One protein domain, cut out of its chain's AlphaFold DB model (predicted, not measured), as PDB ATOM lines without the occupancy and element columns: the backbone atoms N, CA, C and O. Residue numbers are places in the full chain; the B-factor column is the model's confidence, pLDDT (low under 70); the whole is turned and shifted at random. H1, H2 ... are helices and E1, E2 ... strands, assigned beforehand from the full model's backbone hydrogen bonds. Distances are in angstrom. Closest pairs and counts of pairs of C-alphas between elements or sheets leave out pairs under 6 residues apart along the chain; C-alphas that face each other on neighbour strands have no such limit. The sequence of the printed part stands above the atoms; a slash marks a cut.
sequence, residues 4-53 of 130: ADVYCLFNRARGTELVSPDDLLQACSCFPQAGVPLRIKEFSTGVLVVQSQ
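What this domain is: This is residues 4 to 53 of the 130 residues of the protein "Vacuolar protein-sorting-associated protein 36" of Trebouxia sp. A1-2 (UniProt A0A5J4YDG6). A two-stranded hairpin, E1 and E2, stands at one end with two short helices, H1 and H2, set crosswise to each other over one side; residues 12 to 17 stick out. The printed part has 50 residues with H1, H2, E1 and E2 in that order, an antiparallel sheet E1 - E2, class mixed. It is only just compact, close to loose: radius of gyration of the C-alphas 11.5 A, spans 32 by 27 by 16 A.

How they stand to each other: E1, residues 38 to 42, and E2, residues 48 to 52, form an antiparallel hairpin at 148 degrees; N 39 and O 51, 2.9 A, are within hydrogen-bond range. The closest C-alphas of H2, residues 21 to 29, and E1 are Ser 29 and Ile 40, 6.8 A. H1, residues 4 to 14, and H2 are close but not clearly touching, C-alphas of Tyr 7 and Pro 21 6.7 A apart, about perpendicular at 80 degrees. In both helices every O i to N i+4 pair is within range.

Where its parts are: H1 begins at C-alpha 4 (26.769, -42.788, 31.861) and spans 15.6 A, H2 12.4 A, E1 and E2 13.4 A each; E2 ends at C-alpha 52 (21.875, -52.319, 44.513).

The domain as a whole: The farthest C-alphas, Thr 16 and Ser 44, are 34.3 A apart. The printed part has no cut and no long link; no printed residue is under 70 in pLDDT.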
ATOM      1  N   ALA A   4      27.168 -43.747  32.890       93.50
ATOM      2  CA  ALA A   4      26.769 -42.788  31.861       93.50
ATOM      3  C   ALA A   4      25.250 -42.519  31.859       93.50
ATOM      4  O   ALA A   4      24.828 -41.367  31.766       93.50
ATOM      5  N   ASP A   5      24.424 -43.556  32.032       93.69
ATOM      6  CA  ASP A   5      22.967 -43.399  32.125       93.69
ATOM      7  C   ASP A   5      22.579 -42.633  33.395       93.69
ATOM      8  O   ASP A   5      21.728 -41.743  33.351       93.69
ATOM      9  N   VAL A   6      23.232 -42.945  34.522       94.75
ATOM     10  CA  VAL A   6      23.022 -42.250  35.802       94.75
ATOM     11  C   VAL A   6      23.347 -40.766  35.659       94.75
ATOM     12  O   VAL A   6      22.546 -39.932  36.076       94.75
ATOM     13  N   TYR A   7      24.466 -40.432  35.013       96.38
ATOM     14  CA  TYR A   7      24.859 -39.055  34.722       96.38
ATOM     15  C   TYR A   7      23.806 -38.313  33.901       96.38
ATOM     16  O   TYR A   7      23.352 -37.235  34.293       96.38
ATOM     17  N   CYS A   8      23.360 -38.915  32.799       95.00
ATOM     18  CA  CYS A   8      22.340 -38.330  31.937       95.00
ATOM     19  C   CYS A   8      21.012 -38.123  32.677       95.00
ATOM     20  O   CYS A   8      20.417 -37.051  32.575       95.00
ATOM     21  N   LEU A   9      20.548 -39.120  33.435       95.75
ATOM     22  CA  LEU A   9      19.297 -39.031  34.191       95.75
ATOM     23  C   LEU A   9      19.366 -37.970  35.287       95.75
ATOM     24  O   LEU A   9      18.433 -37.180  35.430       95.75
ATOM     25  N   PHE A  10      20.470 -37.930  36.031       95.69
ATOM     26  CA  PHE A  10      20.657 -36.987  37.124       95.69
ATOM     27  C   PHE A  10      20.672 -35.543  36.618       95.69
ATOM     28  O   PHE A  10      19.892 -34.711  37.079       95.69
ATOM     29  N   ASN A  11      21.487 -35.253  35.602       96.81
ATOM     30  CA  ASN A  11      21.571 -33.911  35.034       96.81
ATOM     31  C   ASN A  11      20.281 -33.490  34.327       96.81
ATOM     32  O   ASN A  11      19.850 -32.346  34.464       96.81
ATOM     33  N   ARG A  12      19.599 -34.419  33.646       96.25
ATOM     34  CA  ARG A  12      18.285 -34.142  33.057       96.25
ATOM     35  C   ARG A  12      17.248 -33.766  34.117       96.25
ATOM     36  O   ARG A  12      16.419 -32.901  33.853       96.25
ATOM     37  N   ALA A  13      17.293 -34.383  35.298       96.50
ATOM     38  CA  ALA A  13      16.401 -34.040  36.403       96.50
ATOM     39  C   ALA A  13      16.717 -32.666  37.028       96.50
ATOM     40  O   ALA A  13      15.802 -31.999  37.502       96.50
ATOM     41  N   ARG A  14      17.984 -32.222  37.003       94.56
ATOM     42  CA  ARG A  14      18.412 -30.906  37.522       94.56
ATOM     43  C   ARG A  14      18.169 -29.731  36.570       94.56
ATOM     44  O   ARG A  14      18.214 -28.581  37.001       94.56
ATOM     45  N   GLY A  15      17.924 -29.987  35.286       93.81
ATOM     46  CA  GLY A  15      17.698 -28.936  34.295       93.81
ATOM     47  C   GLY A  15      18.969 -28.132  34.011       93.81
ATOM     48  O   GLY A  15      19.855 -28.609  33.310       93.81
ATOM     49  N   THR A  16      19.050 -26.901  34.520       93.56
ATOM     50  CA  THR A  16      20.181 -25.988  34.274       93.56
ATOM     51  C   THR A  16      21.310 -26.113  35.295       93.56
ATOM     52  O   THR A  16      22.421 -25.662  35.027       93.56
ATOM     53  N   GLU A  17      21.068 -26.733  36.450       95.19
ATOM     54  CA  GLU A  17      22.081 -26.901  37.494       95.19
ATOM     55  C   GLU A  17      22.898 -28.187  37.291       95.19
ATOM     56  O   GLU A  17      22.792 -29.153  38.045       95.19
ATOM     57  N   LEU A  18      23.686 -28.232  36.221       95.56
ATOM     58  CA  LEU A  18      24.429 -29.431  35.839       95.56
ATOM     59  C   LEU A  18      25.566 -29.757  36.822       95.56
ATOM     60  O   LEU A  18      26.162 -28.874  37.437       95.56
ATOM     61  N   VAL A  19      25.889 -31.046  36.929       97.12
ATOM     62  CA  VAL A  19      27.055 -31.577  37.651       97.12
ATOM     63  C   VAL A  19      28.037 -32.162  36.654       97.12
ATOM     64  O   VAL A  19      27.618 -32.732  35.643       97.12
ATOM     65  N   SER A  20      29.334 -32.026  36.932       97.06
ATOM     66  CA  SER A  20      30.377 -32.645  36.119       97.06
ATOM     67  C   SER A  20      30.378 -34.179  36.287       97.06
ATOM     68  O   SER A  20      29.922 -34.692  37.312       97.06
ATOM     69  N   PRO A  21      30.876 -34.948  35.304       96.12
ATOM     70  CA  PRO A  21      31.000 -36.399  35.450       96.12
ATOM     71  C   PRO A  21      31.845 -36.810  36.665       96.12
ATOM     72  O   PRO A  21      31.478 -37.747  37.374       96.12
ATOM     73  N   ASP A  22      32.931 -36.079  36.926       96.12
ATOM     74  CA  ASP A  22      33.852 -36.363  38.028       96.12
ATOM     75  C   ASP A  22      33.186 -36.141  39.388       96.12
ATOM     76  O   ASP A  22      33.259 -37.011  40.256       96.12
ATOM     77  N   ASP A  23      32.462 -35.032  39.561       96.62
ATOM     78  CA  ASP A  23      31.749 -34.745  40.811       96.62
ATOM     79  C   ASP A  23      30.686 -35.807  41.110       96.62
ATOM     80  O   ASP A  23      30.541 -36.249  42.252       96.62
ATOM     81  N   LEU A  24      29.951 -36.255  40.085       95.75
ATOM     82  CA  LEU A  24      28.968 -37.324  40.243       95.75
ATOM     83  C   LEU A  24      29.641 -38.639  40.657       95.75
ATOM     84  O   LEU A  24      29.152 -39.320  41.559       95.75
ATOM     85  N   LEU A  25      30.767 -38.988  40.032       95.19
ATOM     86  CA  LEU A  25      31.515 -40.202  40.352       95.19
ATOM     87  C   LEU A  25      32.054 -40.174  41.791       95.19
ATOM     88  O   LEU A  25      31.922 -41.164  42.521       95.19
ATOM     89  N   GLN A  26      32.607 -39.037  42.223       95.12
ATOM     90  CA  GLN A  26      33.052 -38.828  43.603       95.12
ATOM     91  C   GLN A  26      31.878 -38.948  44.582       95.12
ATOM     92  O   GLN A  26      31.970 -39.669  45.573       95.12
ATOM     93  N   ALA A  27      30.732 -38.335  44.270       94.81
ATOM     94  CA  ALA A  27      29.532 -38.444  45.096       94.81
ATOM     95  C   ALA A  27      29.024 -39.892  45.208       94.81
ATOM     96  O   ALA A  27      28.690 -40.350  46.302       94.81
ATOM     97  N   CYS A  28      29.006 -40.647  44.105       95.00
ATOM     98  CA  CYS A  28      28.615 -42.057  44.116       95.00
ATOM     99  C   CYS A  28      29.594 -42.940  44.910       95.00
ATOM    100  O   CYS A  28      29.183 -43.944  45.494       95.00
ATOM    101  N   SER A  29      30.875 -42.567  44.975       92.81
ATOM    102  CA  SER A  29      31.883 -43.280  45.773       92.81
ATOM    103  C   SER A  29      31.618 -43.166  47.278       92.81
ATOM    104  O   SER A  29      32.027 -44.037  48.044       92.81
ATOM    105  N   CYS A  30      30.861 -42.143  47.691       94.69
ATOM    106  CA  CYS A  30      30.457 -41.902  49.074       94.69
ATOM    107  C   CYS A  30      29.171 -42.644  49.502       94.69
ATOM    108  O   CYS A  30      28.724 -42.487  50.640       94.69
ATOM    109  N   PHE A  31      28.541 -43.442  48.626       94.44
ATOM    110  CA  PHE A  31      27.304 -44.169  48.961       94.44
ATOM    111  C   PHE A  31      27.398 -45.052  50.217       94.44
ATOM    112  O   PHE A  31      26.454 -45.009  51.014       94.44
ATOM    113  N   PRO A  32      28.494 -45.807  50.455       89.81
ATOM    114  CA  PRO A  32      28.629 -46.607  51.671       89.81
ATOM    115  C   PRO A  32      28.604 -45.757  52.948       89.81
ATOM    116  O   PRO A  32      27.929 -46.114  53.910       89.81
ATOM    117  N   GLN A  33      29.297 -44.616  52.949       92.69
ATOM    118  CA  GLN A  33      29.390 -43.702  54.091       92.69
ATOM    119  C   GLN A  33      28.065 -42.972  54.333       92.69
ATOM    120  O   GLN A  33      27.706 -42.702  55.475       92.69
ATOM    121  N   ALA A  34      27.325 -42.684  53.263       92.94
ATOM    122  CA  ALA A  34      26.011 -42.056  53.321       92.94
ATOM    123  C   ALA A  34      24.871 -43.033  53.681       92.94
ATOM    124  O   ALA A  34      23.720 -42.612  53.774       92.94
ATOM    125  N   GLY A  35      25.156 -44.330  53.862       92.31
ATOM    126  CA  GLY A  35      24.143 -45.338  54.190       92.31
ATOM    127  C   GLY A  35      23.144 -45.616  53.058       92.31
ATOM    128  O   GLY A  35      22.038 -46.090  53.309       92.31
ATOM    129  N   VAL A  36      23.510 -45.316  51.807       94.38
ATOM    130  CA  VAL A  36      22.647 -45.527  50.636       94.38
ATOM    131  C   VAL A  36      22.752 -46.992  50.191       94.38
ATOM    132  O   VAL A  36      23.867 -47.491  50.036       94.38
ATOM    133  N   PRO A  37      21.642 -47.702  49.896       94.69
ATOM    134  CA  PRO A  37      21.650 -49.121  49.508       94.69
ATOM    135  C   PRO A  37      22.148 -49.374  48.067       94.69
ATOM    136  O   PRO A  37      21.752 -50.338  47.409       94.69
ATOM    137  N   LEU A  38      23.033 -48.518  47.560       95.06
ATOM    138  CA  LEU A  38      23.637 -48.590  46.235       95.06
ATOM    139  C   LEU A  38      25.156 -48.700  46.363       95.06
ATOM    140  O   LEU A  38      25.745 -48.285  47.358       95.06
ATOM    141  N   ARG A  39      25.796 -49.251  45.335       94.25
ATOM    142  CA  ARG A  39      27.254 -49.260  45.199       94.25
ATOM    143  C   ARG A  39      27.670 -49.086  43.748       94.25
ATOM    144  O   ARG A  39      26.937 -49.481  42.834       94.25
ATOM    145  N   ILE A  40      28.875 -48.565  43.560       94.75
ATOM    146  CA  ILE A  40      29.573 -48.616  42.278       94.75
ATOM    147  C   ILE A  40      30.190 -50.011  42.120       94.75
ATOM    148  O   ILE A  40      30.706 -50.589  43.079       94.75
ATOM    149  N   LYS A  41      30.117 -50.571  40.915       93.19
ATOM    150  CA  LYS A  41      30.912 -51.725  40.491       93.19
ATOM    151  C   LYS A  41      31.591 -51.386  39.173       93.19
ATOM    152  O   LYS A  41      30.952 -50.840  38.280       93.19
ATOM    153  N   GLU A  42      32.849 -51.772  39.065       94.75
ATOM    154  CA  GLU A  42      33.612 -51.762  37.824       94.75
ATOM    155  C   GLU A  42      33.669 -53.184  37.261       94.75
ATOM    156  O   GLU A  42      33.864 -54.153  38.006       94.75
ATOM    157  N   PHE A  43      33.415 -53.327  35.963       94.50
ATOM    158  CA  PHE A  43      33.636 -54.574  35.234       94.50
ATOM    159  C   PHE A  43      35.050 -54.622  34.647       94.50
ATOM    160  O   PHE A  43      35.737 -53.609  34.576       94.50
ATOM    161  N   SER A  44      35.493 -55.794  34.188       90.50
ATOM    162  CA  SER A  44      36.851 -55.996  33.656       90.50
ATOM    163  C   SER A  44      37.173 -55.158  32.415       90.50
ATOM    164  O   SER A  44      38.341 -54.948  32.109       90.50
ATOM    165  N   THR A  45      36.157 -54.682  31.699       93.06
ATOM    166  CA  THR A  45      36.291 -53.785  30.542       93.06
ATOM    167  C   THR A  45      36.426 -52.307  30.930       93.06
ATOM    168  O   THR A  45      36.586 -51.461  30.052       93.06
ATOM    169  N   GLY A  46      36.327 -51.976  32.224       93.19
ATOM    170  CA  GLY A  46      36.286 -50.603  32.738       93.19
ATOM    171  C   GLY A  46      34.881 -49.987  32.765       93.19
ATOM    172  O   GLY A  46      34.714 -48.833  33.161       93.19
ATOM    173  N   VAL A  47      33.837 -50.730  32.370       93.75
ATOM    174  CA  VAL A  47      32.455 -50.243  32.476       93.75
ATOM    175  C   VAL A  47      32.073 -50.078  33.947       93.75
ATOM    176  O   VAL A  47      32.033 -51.040  34.717       93.75
ATOM    177  N   LEU A  48      31.728 -48.846  34.322       95.19
ATOM    178  CA  LEU A  48      31.223 -48.507  35.647       95.19
ATOM    179  C   LEU A  48      29.700 -48.596  35.687       95.19
ATOM    180  O   LEU A  48      28.995 -48.035  34.843       95.19
ATOM    181  N   VAL A  49      29.179 -49.254  36.720       95.00
ATOM    182  CA  VAL A  49      27.744 -49.357  36.978       95.00
ATOM    183  C   VAL A  49      27.389 -48.973  38.400       95.00
ATOM    184  O   VAL A  49      28.106 -49.287  39.348       95.00
ATOM    185  N   VAL A  50      26.214 -48.369  38.554       94.69
ATOM    186  CA  VAL A  50      25.539 -48.232  39.844       94.69
ATOM    187  C   VAL A  50      24.494 -49.333  39.954       94.69
ATOM    188  O   VAL A  50      23.656 -49.514  39.063       94.69
ATOM    189  N   GLN A  51      24.545 -50.092  41.041       93.75
ATOM    190  CA  GLN A  51      23.636 -51.205  41.305       93.75
ATOM    191  C   GLN A  51      23.302 -51.295  42.796       93.75
ATOM    192  O   GLN A  51      24.024 -50.756  43.635       93.75
ATOM    193  N   SER A  52      22.223 -52.007  43.123       93.44
ATOM    194  CA  SER A  52      21.875 -52.319  44.513       93.44
ATOM    195  C   SER A  52      23.003 -53.084  45.208       93.44
ATOM    196  O   SER A  52      23.654 -53.939  44.596       93.44
ATOM    197  N   GLN A  53      23.186 -52.850  46.507       90.69
ATOM    198  CA  GLN A  53      24.071 -53.679  47.329       90.69
ATOM    199  C   GLN A  53      23.620 -55.152  47.380       90.69
ATOM    200  O   GLN A  53      24.451 -56.049  47.511       90.69
TER     201      GLN A  53